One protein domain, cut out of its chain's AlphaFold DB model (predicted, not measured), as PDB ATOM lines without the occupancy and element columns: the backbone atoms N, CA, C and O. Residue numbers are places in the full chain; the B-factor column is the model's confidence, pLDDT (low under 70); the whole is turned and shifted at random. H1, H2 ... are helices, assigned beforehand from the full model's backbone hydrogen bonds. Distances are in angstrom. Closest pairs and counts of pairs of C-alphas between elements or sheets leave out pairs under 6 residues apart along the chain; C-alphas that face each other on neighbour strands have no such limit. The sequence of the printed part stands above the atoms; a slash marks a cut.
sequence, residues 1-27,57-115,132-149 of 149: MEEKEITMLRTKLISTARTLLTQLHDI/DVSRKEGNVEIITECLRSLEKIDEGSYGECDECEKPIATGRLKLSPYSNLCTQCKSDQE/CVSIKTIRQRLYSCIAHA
ATOM      1  N   MET A   1     127.871  48.216 295.875       61.62
ATOM      2  CA  MET A   1     128.043  46.808 296.300       61.62
ATOM      3  C   MET A   1     129.529  46.508 296.274       61.62
ATOM      4  O   MET A   1     130.207  47.059 295.418       61.62
ATOM      5  N   GLU A   2     130.048  45.723 297.213       72.88
ATOM      6  CA  GLU A   2     131.467  45.341 297.203       72.88
ATOM      7  C   GLU A   2     131.743  44.354 296.053       72.88
ATOM      8  O   GLU A   2     130.937  43.460 295.794       72.88
ATOM      9  N   GLU A   3     132.891  44.477 295.379       73.44
ATOM     10  CA  GLU A   3     133.311  43.627 294.243       73.44
ATOM     11  C   GLU A   3     133.258  42.115 294.566       73.44
ATOM     12  O   GLU A   3     132.899  41.270 293.738       73.44
ATOM     13  N   LYS A   4     133.513  41.771 295.834       76.94
ATOM     14  CA  LYS A   4     133.422  40.401 296.356       76.94
ATOM     15  C   LYS A   4     131.989  39.859 296.376       76.94
ATOM     16  O   LYS A   4     131.783  38.683 296.076       76.94
ATOM     17  N   GLU A   5     130.993  40.690 296.699       81.19
ATOM     18  CA  GLU A   5     129.587  40.265 296.699       81.19
ATOM     19  C   GLU A   5     129.094  39.987 295.273       81.19
ATOM     20  O   GLU A   5     128.392  39.002 295.050       81.19
ATOM     21  N   ILE A   6     129.523  40.788 294.292       83.56
ATOM     22  CA  ILE A   6     129.173  40.593 292.875       83.56
ATOM     23  C   ILE A   6     129.739  39.263 292.358       83.56
ATOM     24  O   ILE A   6     129.025  38.492 291.718       83.56
ATOM     25  N   THR A   7     130.983  38.937 292.709       84.75
ATOM     26  CA  THR A   7     131.623  37.663 292.333       84.75
ATOM     27  C   THR A   7     130.888  36.454 292.927       84.75
ATOM     28  O   THR A   7     130.651  35.445 292.250       84.75
ATOM     29  N   MET A   8     130.456  36.562 294.188       86.44
ATOM     30  CA  MET A   8     129.659  35.528 294.852       86.44
ATOM     31  C   MET A   8     128.293  35.342 294.171       86.44
ATOM     32  O   MET A   8     127.863  34.209 293.936       86.44
ATOM     33  N   LEU A   9     127.624  36.442 293.809       86.50
ATOM     34  CA  LEU A   9     126.344  36.423 293.098       86.50
ATOM     35  C   LEU A   9     126.485  35.848 291.683       86.50
ATOM     36  O   LEU A   9     125.672  35.006 291.300       86.50
ATOM     37  N   ARG A  10     127.548  36.204 290.949       87.38
ATOM     38  CA  ARG A  10     127.884  35.641 289.627       87.38
ATOM     39  C   ARG A  10     128.031  34.121 289.699       87.38
ATOM     40  O   ARG A  10     127.396  33.398 288.934       87.38
ATOM     41  N   THR A  11     128.782  33.623 290.681       88.00
ATOM     42  CA  THR A  11     128.957  32.176 290.905       88.00
ATOM     43  C   THR A  11     127.618  31.488 291.196       88.00
ATOM     44  O   THR A  11     127.303  30.436 290.630       88.00
ATOM     45  N   LYS A  12     126.780  32.108 292.037       89.62
ATOM     46  CA  LYS A  12     125.444  31.601 292.379       89.62
ATOM     47  C   LYS A  12     124.525  31.544 291.152       89.62
ATOM     48  O   LYS A  12     123.868  30.523 290.944       89.62
ATOM     49  N   LEU A  13     124.526  32.578 290.310       87.94
ATOM     50  CA  LEU A  13     123.767  32.634 289.054       87.94
ATOM     51  C   LEU A  13     124.168  31.510 288.093       87.94
ATOM     52  O   LEU A  13     123.305  30.770 287.623       87.94
ATOM     53  N   ILE A  14     125.472  31.317 287.874       88.81
ATOM     54  CA  ILE A  14     125.998  30.265 286.990       88.81
ATOM     55  C   ILE A  14     125.603  28.870 287.497       88.81
ATOM     56  O   ILE A  14     125.119  28.041 286.723       88.81
ATOM     57  N   SER A  15     125.761  28.605 288.800       88.00
ATOM     58  CA  SER A  15     125.390  27.310 289.394       88.00
ATOM     59  C   SER A  15     123.889  27.010 289.274       88.00
ATOM     60  O   SER A  15     123.500  25.876 288.982       88.00
ATOM     61  N   THR A  16     123.048  28.040 289.418       87.75
ATOM     62  CA  THR A  16     121.591  27.930 289.277       87.75
ATOM     63  C   THR A  16     121.221  27.625 287.828       87.75
ATOM     64  O   THR A  16     120.533  26.639 287.568       87.75
ATOM     65  N   ALA A  17     121.742  28.404 286.876       85.69
ATOM     66  CA  ALA A  17     121.478  28.211 285.454       85.69
ATOM     67  C   ALA A  17     121.917  26.822 284.965       85.69
ATOM     68  O   ALA A  17     121.177  26.158 284.243       85.69
ATOM     69  N   ARG A  18     123.086  26.343 285.408       83.38
ATOM     70  CA  ARG A  18     123.584  25.002 285.082       83.38
ATOM     71  C   ARG A  18     122.670  23.900 285.621       83.38
ATOM     72  O   ARG A  18     122.374  22.961 284.892       83.38
ATOM     73  N   THR A  19     122.192  24.037 286.857       86.31
ATOM     74  CA  THR A  19     121.270  23.070 287.477       86.31
ATOM     75  C   THR A  19     119.953  22.987 286.706       86.31
ATOM     76  O   THR A  19     119.502  21.896 286.364       86.31
ATOM     77  N   LEU A  20     119.361  24.140 286.380       84.38
ATOM     78  CA  LEU A  20     118.119  24.211 285.607       84.38
ATOM     79  C   LEU A  20     118.295  23.663 284.187       84.38
ATOM     80  O   LEU A  20     117.418  22.970 283.678       84.38
ATOM     81  N   LEU A  21     119.443  23.917 283.557       80.00
ATOM     82  CA  LEU A  21     119.743  23.396 282.228       80.00
ATOM     83  C   LEU A  21     119.895  21.869 282.227       80.00
ATOM     84  O   LEU A  21     119.399  21.222 281.310       80.00
ATOM     85  N   THR A  22     120.505  21.279 283.260       79.19
ATOM     86  CA  THR A  22     120.536  19.816 283.432       79.19
ATOM     87  C   THR A  22     119.129  19.242 283.596       79.19
ATOM     88  O   THR A  22     118.809  18.246 282.959       79.19
ATOM     89  N   GLN A  23     118.259  19.904 284.363       79.25
ATOM     90  CA  GLN A  23     116.858  19.488 284.515       79.25
ATOM     91  C   GLN A  23     116.061  19.564 283.202       79.25
ATOM     92  O   GLN A  23     115.106  18.815 283.027       79.25
ATOM     93  N   LEU A  24     116.443  20.448 282.274       67.94
ATOM     94  CA  LEU A  24     115.858  20.513 280.930       67.94
ATOM     95  C   LEU A  24     116.446  19.472 279.958       67.94
ATOM     96  O   LEU A  24     115.791  19.131 278.976       67.94
ATOM     97  N   HIS A  25     117.672  18.995 280.196       58.69
ATOM     98  CA  HIS A  25     118.403  18.106 279.284       58.69
ATOM     99  C   HIS A  25     118.058  16.615 279.447       58.69
ATOM    100  O   HIS A  25     118.403  15.832 278.571       58.69
ATOM    101  N   ASP A  26     117.298  16.223 280.473       52.69
ATOM    102  CA  ASP A  26     116.854  14.831 280.705       52.69
ATOM    103  C   ASP A  26     115.913  14.267 279.605       52.69
ATOM    104  O   ASP A  26     115.401  13.160 279.706       52.69
ATOM    105  N   ILE A  27     115.662  15.023 278.528       51.03
ATOM    106  CA  ILE A  27     114.741  14.668 277.429       51.03
ATOM    107  C   ILE A  27     115.452  14.558 276.077       51.03
ATOM    108  O   ILE A  27     114.867  14.073 275.113       51.03
ATOM    109  N   ASP A  57     105.018  18.362 283.141       59.62
ATOM    110  CA  ASP A  57     106.384  18.445 282.638       59.62
ATOM    111  C   ASP A  57     106.586  19.621 281.674       59.62
ATOM    112  O   ASP A  57     107.616  20.287 281.748       59.62
ATOM    113  N   VAL A  58     105.623  19.926 280.796       60.88
ATOM    114  CA  VAL A  58     105.726  21.067 279.865       60.88
ATOM    115  C   VAL A  58     105.774  22.404 280.616       60.88
ATOM    116  O   VAL A  58     106.741  23.145 280.446       60.88
ATOM    117  N   SER A  59     104.839  22.674 281.534       60.84
ATOM    118  CA  SER A  59     104.824  23.946 282.279       60.84
ATOM    119  C   SER A  59     106.046  24.134 283.184       60.84
ATOM    120  O   SER A  59     106.546  25.247 283.358       60.84
ATOM    121  N   ARG A  60     106.582  23.040 283.742       64.56
ATOM    122  CA  ARG A  60     107.817  23.074 284.539       64.56
ATOM    123  C   ARG A  60     109.035  23.440 283.685       64.56
ATOM    124  O   ARG A  60     109.926  24.143 284.161       64.56
ATOM    125  N   LYS A  61     109.065  23.003 282.422       68.12
ATOM    126  CA  LYS A  61     110.132  23.342 281.469       68.12
ATOM    127  C   LYS A  61     110.071  24.807 281.056       68.12
ATOM    128  O   LYS A  61     111.110  25.460 281.044       68.12
ATOM    129  N   GLU A  62     108.879  25.327 280.774       68.75
ATOM    130  CA  GLU A  62     108.679  26.735 280.405       68.75
ATOM    131  C   GLU A  62     109.177  27.679 281.511       68.75
ATOM    132  O   GLU A  62     109.977  28.578 281.244       68.75
ATOM    133  N   GLY A  63     108.814  27.407 282.770       76.88
ATOM    134  CA  GLY A  63     109.302  28.182 283.916       76.88
ATOM    135  C   GLY A  63     110.824  28.110 284.095       76.88
ATOM    136  O   GLY A  63     111.467  29.119 284.376       76.88
ATOM    137  N   ASN A  64     111.435  26.942 283.876       82.56
ATOM    138  CA  ASN A  64     112.890  26.795 283.946       82.56
ATOM    139  C   ASN A  64     113.607  27.606 282.855       82.56
ATOM    140  O   ASN A  64     114.636  28.221 283.130       82.56
ATOM    141  N   VAL A  65     113.071  27.627 281.630       81.94
ATOM    142  CA  VAL A  65     113.616  28.430 280.524       81.94
ATOM    143  C   VAL A  65     113.543  29.925 280.839       81.94
ATOM    144  O   VAL A  65     114.523  30.640 280.596       81.94
ATOM    145  N   GLU A  66     112.437  30.395 281.426       82.75
ATOM    146  CA  GLU A  66     112.295  31.789 281.869       82.75
ATOM    147  C   GLU A  66     113.384  32.151 282.891       82.75
ATOM    148  O   GLU A  66     114.140  33.102 282.678       82.75
ATOM    149  N   ILE A  67     113.566  31.326 283.928       86.19
ATOM    150  CA  ILE A  67     114.565  31.572 284.979       86.19
ATOM    151  C   ILE A  67     115.998  31.541 284.421       86.19
ATOM    152  O   ILE A  67     116.843  32.338 284.838       86.19
ATOM    153  N   ILE A  68     116.312  30.647 283.476       86.75
ATOM    154  CA  ILE A  68     117.644  30.608 282.846       86.75
ATOM    155  C   ILE A  68     117.890  31.877 282.026       86.75
ATOM    156  O   ILE A  68     118.986  32.437 282.073       86.75
ATOM    157  N   THR A  69     116.877  32.347 281.300       85.81
ATOM    158  CA  THR A  69     116.953  33.598 280.535       85.81
ATOM    159  C   THR A  69     117.166  34.785 281.473       85.81
ATOM    160  O   THR A  69     118.018  35.635 281.218       85.81
ATOM    161  N   GLU A  70     116.465  34.802 282.607       88.00
ATOM    162  CA  GLU A  70     116.662  35.800 283.654       88.00
ATOM    163  C   GLU A  70     118.089  35.763 284.233       88.00
ATOM    164  O   GLU A  70     118.713  36.818 284.374       88.00
ATOM    165  N   CYS A  71     118.640  34.572 284.498       88.81
ATOM    166  CA  CYS A  71     120.022  34.400 284.961       88.81
ATOM    167  C   CYS A  71     121.041  34.922 283.944       88.81
ATOM    168  O   CYS A  71     121.978  35.618 284.328       88.81
ATOM    169  N   LEU A  72     120.870  34.591 282.660       87.00
ATOM    170  CA  LEU A  72     121.746  35.054 281.583       87.00
ATOM    171  C   LEU A  72     121.779  36.578 281.513       87.00
ATOM    172  O   LEU A  72     122.853  37.169 281.537       87.00
ATOM    173  N   ARG A  73     120.604  37.204 281.546       87.44
ATOM    174  CA  ARG A  73     120.482  38.659 281.519       87.44
ATOM    175  C   ARG A  73     121.125  39.323 282.737       87.44
ATOM    176  O   ARG A  73     121.771  40.357 282.616       87.44
ATOM    177  N   SER A  74     120.982  38.717 283.914       87.62
ATOM    178  CA  SER A  74     121.669  39.173 285.125       87.62
ATOM    179  C   SER A  74     123.193  39.068 285.003       87.62
ATOM    180  O   SER A  74     123.890  39.956 285.482       87.62
ATOM    181  N   LEU A  75     123.717  38.019 284.359       88.12
ATOM    182  CA  LEU A  75     125.154  37.868 284.102       88.12
ATOM    183  C   LEU A  75     125.676  38.914 283.111       88.12
ATOM    184  O   LEU A  75     126.735  39.476 283.364       88.12
ATOM    185  N   GLU A  76     124.928  39.203 282.042       87.31
ATOM    186  CA  GLU A  76     125.249  40.279 281.087       87.31
ATOM    187  C   GLU A  76     125.348  41.632 281.816       87.31
ATOM    188  O   GLU A  76     126.378  42.295 281.747       87.31
ATOM    189  N   LYS A  77     124.369  41.966 282.668       85.94
ATOM    190  CA  LYS A  77     124.398  43.199 283.476       85.94
ATOM    191  C   LYS A  77     125.561  43.275 284.467       85.94
ATOM    192  O   LYS A  77     126.006  44.370 284.801       85.94
ATOM    193  N   ILE A  78     126.030  42.137 284.984       87.19
ATOM    194  CA  ILE A  78     127.230  42.092 285.835       87.19
ATOM    195  C   ILE A  78     128.472  42.444 285.015       87.19
ATOM    196  O   ILE A  78     129.352  43.123 285.536       87.19
ATOM    197  N   ASP A  79     128.532  41.996 283.764       85.00
ATOM    198  CA  ASP A  79     129.628  42.282 282.838       85.00
ATOM    199  C   ASP A  79     129.641  43.759 282.408       85.00
ATOM    200  O   ASP A  79     130.682  44.407 282.421       85.00
ATOM    201  N   GLU A  80     128.460  44.318 282.132       84.88
ATOM    202  CA  GLU A  80     128.267  45.733 281.784       84.88
ATOM    203  C   GLU A  80     128.421  46.683 282.989       84.88
ATOM    204  O   GLU A  80     128.596  47.888 282.821       84.88
ATOM    205  N   GLY A  81     128.351  46.161 284.219       84.50
ATOM    206  CA  GLY A  81     128.431  46.939 285.459       84.50
ATOM    207  C   GLY A  81     127.109  47.566 285.930       84.50
ATOM    208  O   GLY A  81     127.065  48.111 287.030       84.50
ATOM    209  N   SER A  82     126.017  47.423 285.172       84.38
ATOM    210  CA  SER A  82     124.655  47.895 285.507       84.38
ATOM    211  C   SER A  82     123.837  46.897 286.346       84.38
ATOM    212  O   SER A  82     122.598  46.874 286.340       84.38
ATOM    213  N   TYR A  83     124.508  46.001 287.074       84.75
ATOM    214  CA  TYR A  83     123.826  45.008 287.897       84.75
ATOM    215  C   TYR A  83     123.106  45.652 289.086       84.75
ATOM    216  O   TYR A  83     123.706  46.316 289.933       84.75
ATOM    217  N   GLY A  84     121.804  45.380 289.181       83.38
ATOM    218  CA  GLY A  84     120.922  45.955 290.193       83.38
ATOM    219  C   GLY A  84     120.025  47.079 289.681       83.38
ATOM    220  O   GLY A  84     119.334  47.687 290.489       83.38
ATOM    221  N   GLU A  85     119.972  47.321 288.371       87.75
ATOM    222  CA  GLU A  85     119.027  48.251 287.744       87.75
ATOM    223  C   GLU A  85     117.870  47.498 287.067       87.75
ATOM    224  O   GLU A  85     118.062  46.504 286.352       87.75
ATOM    225  N   CYS A  86     116.643  47.959 287.322       87.38
ATOM    226  CA  CYS A  86     115.430  47.382 286.757       87.38
ATOM    227  C   CYS A  86     115.368  47.613 285.249       87.38
ATOM    228  O   CYS A  86     115.516  48.734 284.792       87.38
ATOM    229  N   ASP A  87     115.046  46.572 284.491       83.94
ATOM    230  CA  ASP A  87     114.985  46.664 283.032       83.94
ATOM    231  C   ASP A  87     113.836  47.526 282.482       83.94
ATOM    232  O   ASP A  87     113.979  48.175 281.458       83.94
ATOM    233  N   GLU A  88     112.699  47.542 283.178       84.31
ATOM    234  CA  GLU A  88     111.482  48.211 282.694       84.31
ATOM    235  C   GLU A  88     111.363  49.675 283.135       84.31
ATOM    236  O   GLU A  88     110.704  50.478 282.483       84.31
ATOM    237  N   CYS A  89     111.963  50.032 284.269       87.12
ATOM    238  CA  CYS A  89     111.815  51.371 284.842       87.12
ATOM    239  C   CYS A  89     113.135  52.015 285.251       87.12
ATOM    240  O   CYS A  89     113.096  53.083 285.857       87.12
ATOM    241  N   GLU A  90     114.268  51.346 285.006       86.25
ATOM    242  CA  GLU A  90     115.628  51.835 285.293       86.25
ATOM    243  C   GLU A  90     115.852  52.227 286.767       86.25
ATOM    244  O   GLU A  90     116.807  52.903 287.133       86.25
ATOM    245  N   LYS A  91     114.968  51.780 287.668       86.06
ATOM    246  CA  LYS A  91     115.078  52.037 289.107       86.06
ATOM    247  C   LYS A  91     116.037  51.043 289.764       86.06
ATOM    248  O   LYS A  91     116.036  49.865 289.388       86.06
ATOM    249  N   PRO A  92     116.763  51.456 290.817       84.62
ATOM    250  CA  PRO A  92     117.610  50.549 291.579       84.62
ATOM    251  C   PRO A  92     116.769  49.468 292.271       84.62
ATOM    252  O   PRO A  92     115.768  49.741 292.941       84.62
ATOM    253  N   ILE A  93     117.186  48.216 292.122       86.38
ATOM    254  CA  ILE A  93     116.600  47.047 292.769       86.38
ATOM    255  C   ILE A  93     117.175  46.952 294.182       86.38
ATOM    256  O   ILE A  93     118.386  47.016 294.390       86.38
ATOM    257  N   ALA A  94     116.303  46.767 295.175       84.69
ATOM    258  CA  ALA A  94     116.727  46.606 296.560       84.69
ATOM    259  C   ALA A  94     117.739  45.453 296.697       84.69
ATOM    260  O   ALA A  94     117.456  44.317 296.310       84.69
ATOM    261  N   THR A  95     118.890  45.723 297.314       81.81
ATOM    262  CA  THR A  95     119.968  44.738 297.521       81.81
ATOM    263  C   THR A  95     119.491  43.500 298.282       81.81
ATOM    264  O   THR A  95     119.899  42.383 297.969       81.81
ATOM    265  N   GLY A  96     118.549  43.668 299.220       84.56
ATOM    266  CA  GLY A  96     117.897  42.557 299.918       84.56
ATOM    267  C   GLY A  96     117.175  41.589 298.973       84.56
ATOM    268  O   GLY A  96     117.219  40.379 299.187       84.56
ATOM    269  N   ARG A  97     116.585  42.090 297.880       83.50
ATOM    270  CA  ARG A  97     115.961  41.248 296.852       83.50
ATOM    271  C   ARG A  97     117.006  40.526 296.010       83.50
ATOM    272  O   ARG A  97     116.841  39.337 295.790       83.50
ATOM    273  N   LEU A  98     118.073  41.203 295.586       84.38
ATOM    274  CA  LEU A  98     119.153  40.577 294.806       84.38
ATOM    275  C   LEU A  98     119.868  39.472 295.603       84.38
ATOM    276  O   LEU A  98     120.266  38.454 295.048       84.38
ATOM    277  N   LYS A  99     119.968  39.622 296.929       83.00
ATOM    278  CA  LYS A  99     120.558  38.604 297.813       83.00
ATOM    279  C   LYS A  99     119.686  37.345 297.934       83.00
ATOM    280  O   LYS A  99     120.218  36.232 297.999       83.00
ATOM    281  N   LEU A 100     118.361  37.519 297.936       83.88
ATOM    282  CA  LEU A 100     117.375  36.431 297.964       83.88
ATOM    283  C   LEU A 100     117.201  35.777 296.584       83.88
ATOM    284  O   LEU A 100     117.334  34.561 296.455       83.88
ATOM    285  N   SER A 101     116.967  36.589 295.556       82.12
ATOM    286  CA  SER A 101     116.732  36.189 294.167       82.12
ATOM    287  C   SER A 101     117.729  36.899 293.240       82.12
ATOM    288  O   SER A 101     117.419  37.965 292.704       82.12
ATOM    289  N   PRO A 102     118.915  36.307 293.013       84.38
ATOM    290  CA  PRO A 102     120.003  36.950 292.271       84.38
ATOM    291  C   PRO A 102     119.746  37.091 290.765       84.38
ATOM    292  O   PRO A 102     120.449  37.846 290.103       84.38
ATOM    293  N   TYR A 103     118.750  36.379 290.230       86.06
ATOM    294  CA  TYR A 103     118.347  36.401 288.819       86.06
ATOM    295  C   TYR A 103     117.241  37.428 288.515       86.06
ATOM    296  O   TYR A 103     116.809  37.558 287.377       86.06
ATOM    297  N   SER A 104     116.729  38.150 289.521       84.31
ATOM    298  CA  SER A 104     115.654  39.131 289.311       84.31
ATOM    299  C   SER A 104     116.144  40.360 288.538       84.31
ATOM    300  O   SER A 104     116.868  41.182 289.090       84.31
ATOM    301  N   ASN A 105     115.650  40.541 287.309       86.19
ATOM    302  CA  ASN A 105     115.970  41.699 286.454       86.19
ATOM    303  C   ASN A 105     114.981  42.875 286.581       86.19
ATOM    304  O   ASN A 105     115.214  43.951 286.028       86.19
ATOM    305  N   LEU A 106     113.864  42.670 287.284       85.44
ATOM    306  CA  LEU A 106     112.782  43.643 287.455       85.44
ATOM    307  C   LEU A 106     112.624  44.034 288.923       85.44
ATOM    308  O   LEU A 106     112.836  43.211 289.815       85.44
ATOM    309  N   CYS A 107     112.179  45.264 289.193       87.75
ATOM    310  CA  CYS A 107     111.826  45.705 290.542       87.75
ATOM    311  C   CYS A 107     110.507  45.064 291.017       87.75
ATOM    312  O   CYS A 107     109.844  44.332 290.279       87.75
ATOM    313  N   THR A 108     110.165  45.202 292.303       85.12
ATOM    314  CA  THR A 108     108.990  44.511 292.885       85.12
ATOM    315  C   THR A 108     107.686  45.034 292.302       85.12
ATOM    316  O   THR A 108     106.768  44.250 292.080       85.12
ATOM    317  N   GLN A 109     107.640  46.333 291.996       86.31
ATOM    318  CA  GLN A 109     106.518  46.975 291.318       86.31
ATOM    319  C   GLN A 109     106.336  46.418 289.903       86.31
ATOM    320  O   GLN A 109     105.275  45.876 289.625       86.31
ATOM    321  N   CYS A 110     107.382  46.439 289.069       87.44
ATOM    322  CA  CYS A 110     107.339  45.910 287.700       87.44
ATOM    323  C   CYS A 110     106.967  44.421 287.661       87.44
ATOM    324  O   CYS A 110     106.098  44.016 286.901       87.44
ATOM    325  N   LYS A 111     107.547  43.593 288.546       84.44
ATOM    326  CA  LYS A 111     107.185  42.164 288.602       84.44
ATOM    327  C   LYS A 111     105.722  41.963 289.019       84.44
ATOM    328  O   LYS A 111     105.050  41.118 288.443       84.44
ATOM    329  N   SER A 112     105.217  42.749 289.978       86.00
ATOM    330  CA  SER A 112     103.793  42.725 290.347       86.00
ATOM    331  C   SER A 112     102.882  43.174 289.208       86.00
ATOM    332  O   SER A 112     101.800  42.616 289.058       86.00
ATOM    333  N   ASP A 113     103.291  44.172 288.426       84.88
ATOM    334  CA  ASP A 113     102.515  44.653 287.283       84.88
ATOM    335  C   ASP A 113     102.456  43.598 286.171       84.88
ATOM    336  O   ASP A 113     101.371  43.210 285.741       84.88
ATOM    337  N   GLN A 114     103.603  42.994 285.842       82.19
ATOM    338  CA  GLN A 114     103.689  41.869 284.911       82.19
ATOM    339  C   GLN A 114     102.829  40.678 285.367       82.19
ATOM    340  O   GLN A 114     102.134  40.069 284.558       82.19
ATOM    341  N   GLU A 115     102.822  40.345 286.660       81.75
ATOM    342  CA  GLU A 115     101.951  39.289 287.188       81.75
ATOM    343  C   GLU A 115     100.463  39.631 287.077       81.75
ATOM    344  O   GLU A 115      99.652  38.740 286.822       81.75
ATOM    345  N   CYS A 132     110.361  31.230 271.372       38.31
ATOM    346  CA  CYS A 132     111.051  29.956 271.224       38.31
ATOM    347  C   CYS A 132     112.556  30.244 271.142       38.31
ATOM    348  O   CYS A 132     113.192  30.115 270.094       38.31
ATOM    349  N   VAL A 133     113.145  30.706 272.247       49.00
ATOM    350  CA  VAL A 133     114.597  30.683 272.389       49.00
ATOM    351  C   VAL A 133     114.956  29.211 272.537       49.00
ATOM    352  O   VAL A 133     114.801  28.618 273.600       49.00
ATOM    353  N   SER A 134     115.369  28.591 271.433       53.44
ATOM    354  CA  SER A 134     115.757  27.180 271.419       53.44
ATOM    355  C   SER A 134     116.771  26.904 272.533       53.44
ATOM    356  O   SER A 134     117.748  27.642 272.674       53.44
ATOM    357  N   ILE A 135     116.592  25.812 273.288       54.78
ATOM    358  CA  ILE A 135     117.509  25.371 274.365       54.78
ATOM    359  C   ILE A 135     118.973  25.363 273.879       54.78
ATOM    360  O   ILE A 135     119.897  25.694 274.623       54.78
ATOM    361  N   LYS A 136     119.185  25.075 272.588       54.28
ATOM    362  CA  LYS A 136     120.481  25.141 271.899       54.28
ATOM    363  C   LYS A 136     121.126  26.538 271.941       54.28
ATOM    364  O   LYS A 136     122.319  26.637 272.218       54.28
ATOM    365  N   THR A 137     120.347  27.601 271.744       59.66
ATOM    366  CA  THR A 137     120.779  29.009 271.796       59.66
ATOM    367  C   THR A 137     121.120  29.443 273.222       59.66
ATOM    368  O   THR A 137     122.139  30.096 273.442       59.66
ATOM    369  N   ILE A 138     120.321  29.021 274.209       63.25
ATOM    370  CA  ILE A 138     120.568  29.282 275.639       63.25
ATOM    371  C   ILE A 138     121.878  28.622 276.080       63.25
ATOM    372  O   ILE A 138     122.724  29.258 276.708       63.25
ATOM    373  N   ARG A 139     122.078  27.359 275.685       61.28
ATOM    374  CA  ARG A 139     123.304  26.603 275.950       61.28
ATOM    375  C   ARG A 139     124.529  27.300 275.350       61.28
ATOM    376  O   ARG A 139     125.540  27.437 276.029       61.28
ATOM    377  N   GLN A 140     124.436  27.766 274.105       59.69
ATOM    378  CA  GLN A 140     125.533  28.449 273.414       59.69
ATOM    379  C   GLN A 140     125.893  29.796 274.066       59.69
ATOM    380  O   GLN A 140     127.074  30.089 274.242       59.69
ATOM    381  N   ARG A 141     124.893  30.576 274.503       66.19
ATOM    382  CA  ARG A 141     125.101  31.820 275.265       66.19
ATOM    383  C   ARG A 141     125.731  31.571 276.637       66.19
ATOM    384  O   ARG A 141     126.696  32.242 276.982       66.19
ATOM    385  N   LEU A 142     125.258  30.563 277.376       63.44
ATOM    386  CA  LEU A 142     125.866  30.153 278.648       63.44
ATOM    387  C   LEU A 142     127.334  29.749 278.471       63.44
ATOM    388  O   LEU A 142     128.179  30.213 279.229       63.44
ATOM    389  N   TYR A 143     127.655  28.936 277.458       63.75
ATOM    390  CA  TYR A 143     129.043  28.564 277.167       63.75
ATOM    391  C   TYR A 143     129.916  29.781 276.840       63.75
ATOM    392  O   TYR A 143     131.042  29.844 277.322       63.75
ATOM    393  N   SER A 144     129.400  30.766 276.096       59.62
ATOM    394  CA  SER A 144     130.122  32.014 275.812       59.62
ATOM    395  C   SER A 144     130.405  32.828 277.078       59.62
ATOM    396  O   SER A 144     131.513  33.333 277.232       59.62
ATOM    397  N   CYS A 145     129.447  32.930 278.006       53.25
ATOM    398  CA  CYS A 145     129.645  33.643 279.273       53.25
ATOM    399  C   CYS A 145     130.572  32.896 280.247       53.25
ATOM    400  O   CYS A 145     131.280  33.530 281.023       53.25
ATOM    401  N   ILE A 146     130.569  31.557 280.220       56.88
ATOM    402  CA  ILE A 146     131.471  30.728 281.035       56.88
ATOM    403  C   ILE A 146     132.899  30.747 280.466       56.88
ATOM    404  O   ILE A 146     133.845  30.719 281.238       56.88
ATOM    405  N   ALA A 147     133.068  30.805 279.140       50.56
ATOM    406  CA  ALA A 147     134.381  30.797 278.489       50.56
ATOM    407  C   ALA A 147     135.152  32.129 278.589       50.56
ATOM    408  O   ALA A 147     136.359  32.137 278.367       50.56
ATOM    409  N   HIS A 148     134.470  33.235 278.907       43.50
ATOM    410  CA  HIS A 148     135.076  34.558 279.128       43.50
ATOM    411  C   HIS A 148     135.245  34.915 280.621       43.50
ATOM    412  O   HIS A 148     135.566  36.060 280.934       43.50
ATOM    413  N   ALA A 149     135.005  33.970 281.538       39.72
ATOM    414  CA  ALA A 149     135.249  34.112 282.978       39.72
ATOM    415  C   ALA A 149     136.574  33.444 283.373       39.72
ATOM    416  O   ALA A 149     137.232  33.973 284.294       39.72
TER     417      ALA A 149
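Overview. This is residues 1 to 27, 57 to 115 and 132 to 149 of the 149 residues of a protein of Parcubacteria group bacterium GW2011_GWC1_36_108 (UniProt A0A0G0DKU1). Two long helices, H1 and H2, lie side by side and run opposite ways, and the shorter H5 packs on H2, so that the centres of the three make a triangle in a small bundle. By the last residues of H2 and the first of H1 the chain opens into a looped region, residues 81 to 107, which holds the short helix H3, and H4 follows at the far side of it, apart from the bundle. The printed part has 104 residues, with five named helices in the order H1, H2, H3, H4, H5 and no named strand; the class is all helix. The whole is compact, with a radius of gyration of the C-alphas of 13.8 A, and spans 38 by 34 by 20 A.

Arrangement. H2, residues 57 to 80, is the longest helix, and its centre is the nearest to the mean of the C-alphas, at 4.8 A. It touches H1, residues 3 to 25, at a shallow tilt of 27 degrees, opposite ways; the closest C-alphas, of Ala 17 and Ile 68, are 5.2 A apart. With its residues 65 to 75 alone H2 touches H5, residues 135 to 147, at a shallow tilt of 31 degrees, the same way; the closest C-alphas, of Leu 72 and Leu 142, are 7.0 A apart. H1 and H5 are close but not clearly touching, with the C-alphas of Leu 21 and Arg 139 closest at 7.9 A. H1, H2 and H5 form a bundle, three helices side by side. H3, residues 95 to 100, is close to H1 but not clearly touching it, with the C-alphas of Leu 9 and Lys 99 closest at 7.8 A. H4, residues 108 to 115, is apart from H1, H2, H3 and H5. In H1, H2, H3, H4 and H5 every O i to N i+4 pair is within hydrogen-bond range.

Along the chain. H2 is 35.0 A long, from C-alpha 57 at (106.384, 18.445, 282.638) to C-alpha 80. H1 is 33.1 A long and begins at C-alpha 3, at (133.311, 43.627, 294.243). H5 is 18.2 A long and ends at C-alpha 147, at (134.381, 30.797, 278.489). H4 is 10.5 A long and H3 8.7 A.

Size, cuts and confidence. The two C-alphas farthest apart, of Glu 2 and Ile 27, are 40.1 A apart. Residues 28 to 56 are not printed, with 10.5 A between C-alphas 27 and 57, nor are residues 116 to 131, with 20.6 A between C-alphas 115 and 132. The link from H2 to H3 is long, 14 residues, and that from H3 to H4 is short, 7 residues. The mean pLDDT of the printed part is 77.1; residue 1 and residues 24 to 27, 57 to 62 and 132 to 149 are under 70.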